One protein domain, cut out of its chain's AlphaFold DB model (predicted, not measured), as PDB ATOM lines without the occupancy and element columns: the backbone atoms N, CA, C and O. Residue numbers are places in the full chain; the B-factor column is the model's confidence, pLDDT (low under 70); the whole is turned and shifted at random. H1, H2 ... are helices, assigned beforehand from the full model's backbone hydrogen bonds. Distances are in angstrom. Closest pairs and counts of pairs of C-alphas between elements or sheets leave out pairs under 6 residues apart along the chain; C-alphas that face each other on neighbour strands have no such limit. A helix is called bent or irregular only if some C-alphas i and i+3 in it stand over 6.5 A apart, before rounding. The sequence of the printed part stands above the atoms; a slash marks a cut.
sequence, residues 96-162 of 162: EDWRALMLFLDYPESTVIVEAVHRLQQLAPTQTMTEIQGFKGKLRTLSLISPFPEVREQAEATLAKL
ATOM      1  N   GLU A  96     200.058 241.741 186.525       84.50
ATOM      2  CA  GLU A  96     198.694 241.511 187.037       84.50
ATOM      3  C   GLU A  96     198.297 240.028 186.999       84.50
ATOM      4  O   GLU A  96     197.304 239.622 187.601       84.50
ATOM      5  N   ASP A  97     199.088 239.193 186.326       87.44
ATOM      6  CA  ASP A  97     198.842 237.760 186.218       87.44
ATOM      7  C   ASP A  97     199.209 237.029 187.518       87.44
ATOM      8  O   ASP A  97     200.320 237.173 188.034       87.44
ATOM      9  N   TRP A  98     198.333 236.133 187.984       89.94
ATOM     10  CA  TRP A  98     198.553 235.330 189.198       89.94
ATOM     11  C   TRP A  98     199.913 234.620 189.219       89.94
ATOM     12  O   TRP A  98     200.674 234.705 190.183       89.94
ATOM     13  N   ARG A  99     200.247 233.920 188.127       88.56
ATOM     14  CA  ARG A  99     201.493 233.146 188.029       88.56
ATOM     15  C   ARG A  99     202.731 234.033 188.075       88.56
ATOM     16  O   ARG A  99     203.716 233.640 188.689       88.56
ATOM     17  N   ALA A 100     202.676 235.199 187.438       88.31
ATOM     18  CA  ALA A 100     203.790 236.134 187.420       88.31
ATOM     19  C   ALA A 100     203.959 236.795 188.796       88.31
ATOM     20  O   ALA A 100     205.067 236.818 189.322       88.31
ATOM     21  N   LEU A 101     202.865 237.217 189.438       91.44
ATOM     22  CA  LEU A 101     202.873 237.735 190.810       91.44
ATOM     23  C   LEU A 101     203.467 236.735 191.815       91.44
ATOM     24  O   LEU A 101     204.260 237.116 192.672       91.44
ATOM     25  N   MET A 102     203.163 235.442 191.671       92.12
ATOM     26  CA  MET A 102     203.746 234.377 192.500       92.12
ATOM     27  C   MET A 102     205.274 234.240 192.367       92.12
ATOM     28  O   MET A 102     205.902 233.655 193.254       92.12
ATOM     29  N   LEU A 103     205.886 234.739 191.284       90.75
ATOM     30  CA  LEU A 103     207.348 234.800 191.137       90.75
ATOM     31  C   LEU A 103     207.939 235.952 191.955       90.75
ATOM     32  O   LEU A 103     208.987 235.789 192.573       90.75
ATOM     33  N   PHE A 104     207.244 237.090 192.007       91.25
ATOM     34  CA  PHE A 104     207.691 238.285 192.729       91.25
ATOM     35  C   PHE A 104     207.645 238.142 194.256       91.25
ATOM     36  O   PHE A 104     208.243 238.949 194.958       91.25
ATOM     37  N   LEU A 105     207.026 237.082 194.782       90.38
ATOM     38  CA  LEU A 105     207.097 236.750 196.208       90.38
ATOM     39  C   LEU A 105     208.509 236.369 196.681       90.38
ATOM     40  O   LEU A 105     208.795 236.491 197.867       90.38
ATOM     41  N   ASP A 106     209.373 235.908 195.773       86.50
ATOM     42  CA  ASP A 106     210.767 235.564 196.078       86.50
ATOM     43  C   ASP A 106     211.737 236.730 195.729       86.50
ATOM     44  O   ASP A 106     212.952 236.541 195.679       86.50
ATOM     45  N   TYR A 107     211.222 237.936 195.441       88.06
ATOM     46  CA  TYR A 107     212.028 239.117 195.094       88.06
ATOM     47  C   TYR A 107     212.707 239.726 196.344       88.06
ATOM     48  O   TYR A 107     212.125 239.683 197.424       88.06
ATOM     49  N   PRO A 108     213.925 240.303 196.253       84.62
ATOM     50  CA  PRO A 108     214.662 240.785 197.429       84.62
ATOM     51  C   PRO A 108     214.124 242.077 198.070       84.62
ATOM     52  O   PRO A 108     214.623 242.467 199.122       84.62
ATOM     53  N   GLU A 109     213.151 242.756 197.462       88.25
ATOM     54  CA  GLU A 109     212.627 244.039 197.950       88.25
ATOM     55  C   GLU A 109     211.254 243.874 198.613       88.25
ATOM     56  O   GLU A 109     210.306 243.382 197.996       88.25
ATOM     57  N   SER A 110     211.131 244.310 199.869       89.88
ATOM     58  CA  SER A 110     209.934 244.080 200.685       89.88
ATOM     59  C   SER A 110     208.690 244.806 200.172       89.88
ATOM     60  O   SER A 110     207.597 244.245 200.217       89.88
ATOM     61  N   THR A 111     208.848 246.012 199.625       89.75
ATOM     62  CA  THR A 111     207.772 246.824 199.030       89.75
ATOM     63  C   THR A 111     207.059 246.072 197.905       89.75
ATOM     64  O   THR A 111     205.833 245.956 197.904       89.75
ATOM     65  N   VAL A 112     207.840 245.484 196.997       90.19
ATOM     66  CA  VAL A 112     207.359 244.696 195.857       90.19
ATOM     67  C   VAL A 112     206.653 243.429 196.334       90.19
ATOM     68  O   VAL A 112     205.596 243.085 195.807       90.19
ATOM     69  N   ILE A 113     207.191 242.750 197.354       92.19
ATOM     70  CA  ILE A 113     206.563 241.548 197.920       92.19
ATOM     71  C   ILE A 113     205.207 241.890 198.545       92.19
ATOM     72  O   ILE A 113     204.221 241.203 198.277       92.19
ATOM     73  N   VAL A 114     205.133 242.950 199.355       93.06
ATOM     74  CA  VAL A 114     203.885 243.390 200.006       93.06
ATOM     75  C   VAL A 114     202.828 243.741 198.961       93.06
ATOM     76  O   VAL A 114     201.686 243.281 199.063       93.06
ATOM     77  N   GLU A 115     203.203 244.492 197.924       92.44
ATOM     78  CA  GLU A 115     202.284 244.826 196.836       92.44
ATOM     79  C   GLU A 115     201.827 243.568 196.078       92.44
ATOM     80  O   GLU A 115     200.632 243.403 195.819       92.44
ATOM     81  N   ALA A 116     202.740 242.634 195.794       93.31
ATOM     82  CA  ALA A 116     202.411 241.375 195.132       93.31
ATOM     83  C   ALA A 116     201.441 240.517 195.958       93.31
ATOM     84  O   ALA A 116     200.466 239.999 195.411       93.31
ATOM     85  N   VAL A 117     201.649 240.409 197.276       93.69
ATOM     86  CA  VAL A 117     200.733 239.706 198.190       93.69
ATOM     87  C   VAL A 117     199.348 240.349 198.176       93.69
ATOM     88  O   VAL A 117     198.346 239.638 198.095       93.69
ATOM     89  N   HIS A 118     199.274 241.681 198.207       93.06
ATOM     90  CA  HIS A 118     198.003 242.399 198.158       93.06
ATOM     91  C   HIS A 118     197.252 242.158 196.836       93.06
ATOM     92  O   HIS A 118     196.053 241.878 196.841       93.06
ATOM     93  N   ARG A 119     197.946 242.191 195.692       92.00
ATOM     94  CA  ARG A 119     197.343 241.880 194.383       92.00
ATOM     95  C   ARG A 119     196.869 240.431 194.300       92.00
ATOM     96  O   ARG A 119     195.752 240.177 193.854       92.00
ATOM     97  N   LEU A 120     197.669 239.483 194.785       93.75
ATOM     98  CA  LEU A 120     197.276 238.073 194.858       93.75
ATOM     99  C   LEU A 120     196.052 237.877 195.757       93.75
ATOM    100  O   LEU A 120     195.141 237.141 195.395       93.75
ATOM    101  N   GLN A 121     195.958 238.579 196.884       93.69
ATOM    102  CA  GLN A 121     194.768 238.529 197.730       93.69
ATOM    103  C   GLN A 121     193.499 238.946 196.974       93.69
ATOM    104  O   GLN A 121     192.469 238.286 197.103       93.69
ATOM    105  N   GLN A 122     193.569 240.007 196.169       92.44
ATOM    106  CA  GLN A 122     192.433 240.481 195.370       92.44
ATOM    107  C   GLN A 122     192.024 239.487 194.279       92.44
ATOM    108  O   GLN A 122     190.841 239.362 193.970       92.44
ATOM    109  N   LEU A 123     192.993 238.768 193.708       92.12
ATOM    110  CA  LEU A 123     192.757 237.766 192.671       92.12
ATOM    111  C   LEU A 123     192.308 236.411 193.232       92.12
ATOM    112  O   LEU A 123     191.740 235.616 192.490       92.12
ATOM    113  N   ALA A 124     192.541 236.133 194.517       91.38
ATOM    114  CA  ALA A 124     192.271 234.832 195.124       91.38
ATOM    115  C   ALA A 124     190.831 234.309 194.919       91.38
ATOM    116  O   ALA A 124     190.700 233.122 194.616       91.38
ATOM    117  N   PRO A 125     189.759 235.128 194.991       91.06
ATOM    118  CA  PRO A 125     188.388 234.649 194.786       91.06
ATOM    119  C   PRO A 125     188.112 234.088 193.386       91.06
ATOM    120  O   PRO A 125     187.168 233.322 193.214       91.06
ATOM    121  N   THR A 126     188.904 234.472 192.378       91.69
ATOM    122  CA  THR A 126     188.729 234.013 190.992       91.69
ATOM    123  C   THR A 126     189.622 232.825 190.639       91.69
ATOM    124  O   THR A 126     189.554 232.341 189.510       91.69
ATOM    125  N   GLN A 127     190.489 232.380 191.553       92.38
ATOM    126  CA  GLN A 127     191.443 231.303 191.297       92.38
ATOM    127  C   GLN A 127     190.912 229.928 191.690       92.38
ATOM    128  O   GLN A 127     189.946 229.778 192.440       92.38
ATOM    129  N   THR A 128     191.591 228.893 191.201       93.44
ATOM    130  CA  THR A 128     191.286 227.514 191.583       93.44
ATOM    131  C   THR A 128     191.731 227.215 193.016       93.44
ATOM    132  O   THR A 128     192.692 227.791 193.528       93.44
ATOM    133  N   MET A 129     191.085 226.240 193.669       93.25
ATOM    134  CA  MET A 129     191.479 225.814 195.021       93.25
ATOM    135  C   MET A 129     192.950 225.382 195.101       93.25
ATOM    136  O   MET A 129     193.621 225.665 196.090       93.25
ATOM    137  N   THR A 130     193.469 224.735 194.054       92.69
ATOM    138  CA  THR A 130     194.876 224.318 193.974       92.69
ATOM    139  C   THR A 130     195.822 225.517 193.980       92.69
ATOM    140  O   THR A 130     196.828 225.509 194.689       92.69
ATOM    141  N   GLU A 131     195.496 226.569 193.228       93.00
ATOM    142  CA  GLU A 131     196.291 227.799 193.185       93.00
ATOM    143  C   GLU A 131     196.255 228.539 194.521       93.00
ATOM    144  O   GLU A 131     197.307 228.938 195.027       93.00
ATOM    145  N   ILE A 132     195.075 228.640 195.140       94.38
ATOM    146  CA  ILE A 132     194.910 229.231 196.475       94.38
ATOM    147  C   ILE A 132     195.729 228.451 197.508       94.38
ATOM    148  O   ILE A 132     196.402 229.054 198.343       94.38
ATOM    149  N   GLN A 133     195.734 227.118 197.447       93.94
ATOM    150  CA  GLN A 133     196.518 226.294 198.365       93.94
ATOM    151  C   GLN A 133     198.027 226.510 198.183       93.94
ATOM    152  O   GLN A 133     198.759 226.621 199.172       93.94
ATOM    153  N   GLY A 134     198.494 226.628 196.936       93.19
ATOM    154  CA  GLY A 134     199.881 226.988 196.631       93.19
ATOM    155  C   GLY A 134     200.257 228.364 197.189       93.19
ATOM    156  O   GLY A 134     201.329 228.526 197.778       93.19
ATOM    157  N   PHE A 135     199.348 229.335 197.084       95.25
ATOM    158  CA  PHE A 135     199.529 230.665 197.657       95.25
ATOM    159  C   PHE A 135     199.560 230.640 199.189       95.25
ATOM    160  O   PHE A 135     200.495 231.178 199.778       95.25
ATOM    161  N   LYS A 136     198.639 229.925 199.851       94.88
ATOM    162  CA  LYS A 136     198.660 229.726 201.312       94.88
ATOM    163  C   LYS A 136     199.980 229.107 201.783       94.88
ATOM    164  O   LYS A 136     200.537 229.545 202.787       94.88
ATOM    165  N   GLY A 137     200.512 228.124 201.055       94.19
ATOM    166  CA  GLY A 137     201.819 227.527 201.354       94.19
ATOM    167  C   GLY A 137     202.969 228.539 201.281       94.19
ATOM    168  O   GLY A 137     203.808 228.598 202.186       94.19
ATOM    169  N   LYS A 138     202.977 229.384 200.245       93.19
ATOM    170  CA  LYS A 138     203.959 230.466 200.097       93.19
ATOM    171  C   LYS A 138     203.829 231.523 201.193       93.19
ATOM    172  O   LYS A 138     204.842 231.871 201.793       93.19
ATOM    173  N   LEU A 139     202.616 231.964 201.523       94.75
ATOM    174  CA  LEU A 139     202.386 232.926 202.604       94.75
ATOM    175  C   LEU A 139     202.853 232.397 203.963       94.75
ATOM    176  O   LEU A 139     203.503 233.129 204.696       94.75
ATOM    177  N   ARG A 140     202.600 231.119 204.276       94.38
ATOM    178  CA  ARG A 140     203.105 230.490 205.514       94.38
ATOM    179  C   ARG A 140     204.627 230.468 205.572       94.38
ATOM    180  O   ARG A 140     205.215 230.631 206.630       94.38
ATOM    181  N   THR A 141     205.270 230.243 204.430       93.94
ATOM    182  CA  THR A 141     206.732 230.294 204.355       93.94
ATOM    183  C   THR A 141     207.207 231.722 204.621       93.94
ATOM    184  O   THR A 141     208.044 231.936 205.491       93.94
ATOM    185  N   LEU A 142     206.616 232.713 203.949       92.19
ATOM    186  CA  LEU A 142     206.962 234.121 204.136       92.19
ATOM    187  C   LEU A 142     206.742 234.599 205.575       92.19
ATOM    188  O   LEU A 142     207.619 235.271 206.108       92.19
ATOM    189  N   SER A 143     205.644 234.220 206.232       93.25
ATOM    190  CA  SER A 143     205.390 234.602 207.627       93.25
ATOM    191  C   SER A 143     206.438 234.045 208.596       93.25
ATOM    192  O   SER A 143     206.778 234.697 209.577       93.25
ATOM    193  N   LEU A 144     206.990 232.862 208.308       91.88
ATOM    194  CA  LEU A 144     207.952 232.190 209.184       91.88
ATOM    195  C   LEU A 144     209.401 232.623 208.952       91.88
ATOM    196  O   LEU A 144     210.133 232.820 209.919       91.88
ATOM    197  N   ILE A 145     209.832 232.723 207.690       91.12
ATOM    198  CA  ILE A 145     211.260 232.849 207.348       91.12
ATOM    199  C   ILE A 145     211.635 234.163 206.659       91.12
ATOM    200  O   ILE A 145     212.815 234.372 206.380       91.12
ATOM    201  N   SER A 146     210.677 235.048 206.362       89.19
ATOM    202  CA  SER A 146     211.018 236.330 205.738       89.19
ATOM    203  C   SER A 146     211.847 237.196 206.698       89.19
ATOM    204  O   SER A 146     211.451 237.377 207.855       89.19
ATOM    205  N   PRO A 147     212.969 237.783 206.237       89.19
ATOM    206  CA  PRO A 147     213.766 238.696 207.053       89.19
ATOM    207  C   PRO A 147     213.031 240.017 207.331       89.19
ATOM    208  O   PRO A 147     213.330 240.698 208.311       89.19
ATOM    209  N   PHE A 148     212.044 240.366 206.502       92.12
ATOM    210  CA  PHE A 148     211.317 241.630 206.577       92.12
ATOM    211  C   PHE A 148     210.075 241.497 207.475       92.12
ATOM    212  O   PHE A 148     209.214 240.655 207.193       92.12
ATOM    213  N   PRO A 149     209.957 242.275 208.567       91.38
ATOM    214  CA  PRO A 149     208.792 242.225 209.452       91.38
ATOM    215  C   PRO A 149     207.486 242.600 208.740       91.38
ATOM    216  O   PRO A 149     206.487 241.911 208.928       91.38
ATOM    217  N   GLU A 150     207.503 243.596 207.855       92.38
ATOM    218  CA  GLU A 150     206.328 244.050 207.102       92.38
ATOM    219  C   GLU A 150     205.759 242.955 206.186       92.38
ATOM    220  O   GLU A 150     204.546 242.795 206.057       92.38
ATOM    221  N   VAL A 151     206.633 242.131 205.600       92.12
ATOM    222  CA  VAL A 151     206.226 240.995 204.763       92.12
ATOM    223  C   VAL A 151     205.588 239.902 205.618       92.12
ATOM    224  O   VAL A 151     204.619 239.282 205.184       92.12
ATOM    225  N   ARG A 152     206.110 239.665 206.830       93.56
ATOM    226  CA  ARG A 152     205.557 238.661 207.753       93.56
ATOM    227  C   ARG A 152     204.160 239.047 208.211       93.56
ATOM    228  O   ARG A 152     203.238 238.252 208.055       93.56
ATOM    229  N   GLU A 153     204.001 240.280 208.680       93.50
ATOM    230  CA  GLU A 153     202.712 240.820 209.116       93.50
ATOM    231  C   GLU A 153     201.681 240.781 207.981       93.50
ATOM    232  O   GLU A 153     200.572 240.271 208.156       93.50
ATOM    233  N   GLN A 154     202.063 241.225 206.779       93.06
ATOM    234  CA  GLN A 154     201.170 241.188 205.624       93.06
ATOM    235  C   GLN A 154     200.789 239.752 205.239       93.06
ATOM    236  O   GLN A 154     199.634 239.492 204.879       93.06
ATOM    237  N   ALA A 155     201.731 238.808 205.307       92.69
ATOM    238  CA  ALA A 155     201.473 237.409 204.989       92.69
ATOM    239  C   ALA A 155     200.496 236.769 205.987       92.69
ATOM    240  O   ALA A 155     199.558 236.091 205.563       92.69
ATOM    241  N   GLU A 156     200.655 237.031 207.284       93.69
ATOM    242  CA  GLU A 156     199.739 236.570 208.336       93.69
ATOM    243  C   GLU A 156     198.345 237.185 208.195       93.69
ATOM    244  O   GLU A 156     197.342 236.465 208.183       93.69
ATOM    245  N   ALA A 157     198.274 238.503 207.998       93.38
ATOM    246  CA  ALA A 157     197.015 239.209 207.788       93.38
ATOM    247  C   ALA A 157     196.273 238.698 206.545       93.38
ATOM    248  O   ALA A 157     195.042 238.631 206.529       93.38
ATOM    249  N   THR A 158     197.011 238.329 205.497       93.00
ATOM    250  CA  THR A 158     196.436 237.759 204.276       93.00
ATOM    251  C   THR A 158     195.978 236.319 204.501       93.00
ATOM    252  O   THR A 158     194.872 235.973 204.091       93.00
ATOM    253  N   LEU A 159     196.761 235.493 205.205       93.06
ATOM    254  CA  LEU A 159     196.386 234.118 205.557       93.06
ATOM    255  C   LEU A 159     195.098 234.044 206.375       93.06
ATOM    256  O   LEU A 159     194.300 233.142 206.149       93.06
ATOM    257  N   ALA A 160     194.877 234.987 207.290       91.88
ATOM    258  CA  ALA A 160     193.651 235.049 208.085       91.88
ATOM    259  C   ALA A 160     192.393 235.357 207.247       91.88
ATOM    260  O   ALA A 160     191.277 235.095 207.691       91.88
ATOM    261  N   LYS A 161     192.565 235.929 206.047       89.88
ATOM    262  CA  LYS A 161     191.481 236.379 205.160       89.88
ATOM    263  C   LYS A 161     191.187 235.410 204.003       89.88
ATOM    264  O   LYS A 161     190.221 235.640 203.280       89.88
ATOM    265  N   LEU A 162     192.014 234.378 203.804       84.44
ATOM    266  CA  LEU A 162     191.927 233.392 202.713       84.44
ATOM    267  C   LEU A 162     191.438 232.030 203.200       84.44
ATOM    268  O   LEU A 162     190.793 231.320 202.399       84.44
TER     269      LEU A 162
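Overview. This is residues 96 to 162 of the 162 residues of an uncharacterized protein of Desulfobacca acetoxidans (strain ATCC 700848 / DSM 11109 / ASRB2) (UniProt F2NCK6). H2, H3 and H4 form an up-and-down bundle, each running against the one before it, and the short H1 packs along H2. The printed part has 67 residues with four named helices, H1 to H4 along the chain, and no named strand: all helix. It is compact, with a radius of gyration of the C-alphas of 10.6 A and spans of 29 by 22 by 15 A.

Arrangement. Begin with H2, residues 110 to 126, irregular where C-alphas 122 and 125 are 7.1 A apart. It touches H4, residues 149 to 159, closest at the C-alphas of Val 114 and Val 151, 5.8 A, at a shallow tilt of 6 degrees, the same way. H1, residues 98 to 104, makes a hairpin with H2, closest at the C-alphas of Leu 101 and Ala 116, 5.7 A. H3, residues 129 to 145, makes a hairpin with H4, closest at the C-alphas of Ser 143 and Arg 152, 4.1 A. H2 and H3 are close but not clearly touching, 6.3 A between the C-alphas of Ala 124 and Ile 132; H1 and H4 are apart. Every O i to N i+4 pair is within hydrogen-bond range in H3 and H4, 2 of 3 in H1 and 11 of 13 in H2.

Along the chain. Find C-alpha 98 at (198.553, 235.330, 189.198), where H1 begins. H2 measures 25.4 A and H3 24.3 A; H4 ends at C-alpha 159, (196.386, 234.118, 205.557).

Size, cuts and confidence. The C-alphas farthest apart, of Thr 126 and Pro 147, are 30.1 A apart. The printed part has no cut, its three links are tight, and no printed residue is under 70.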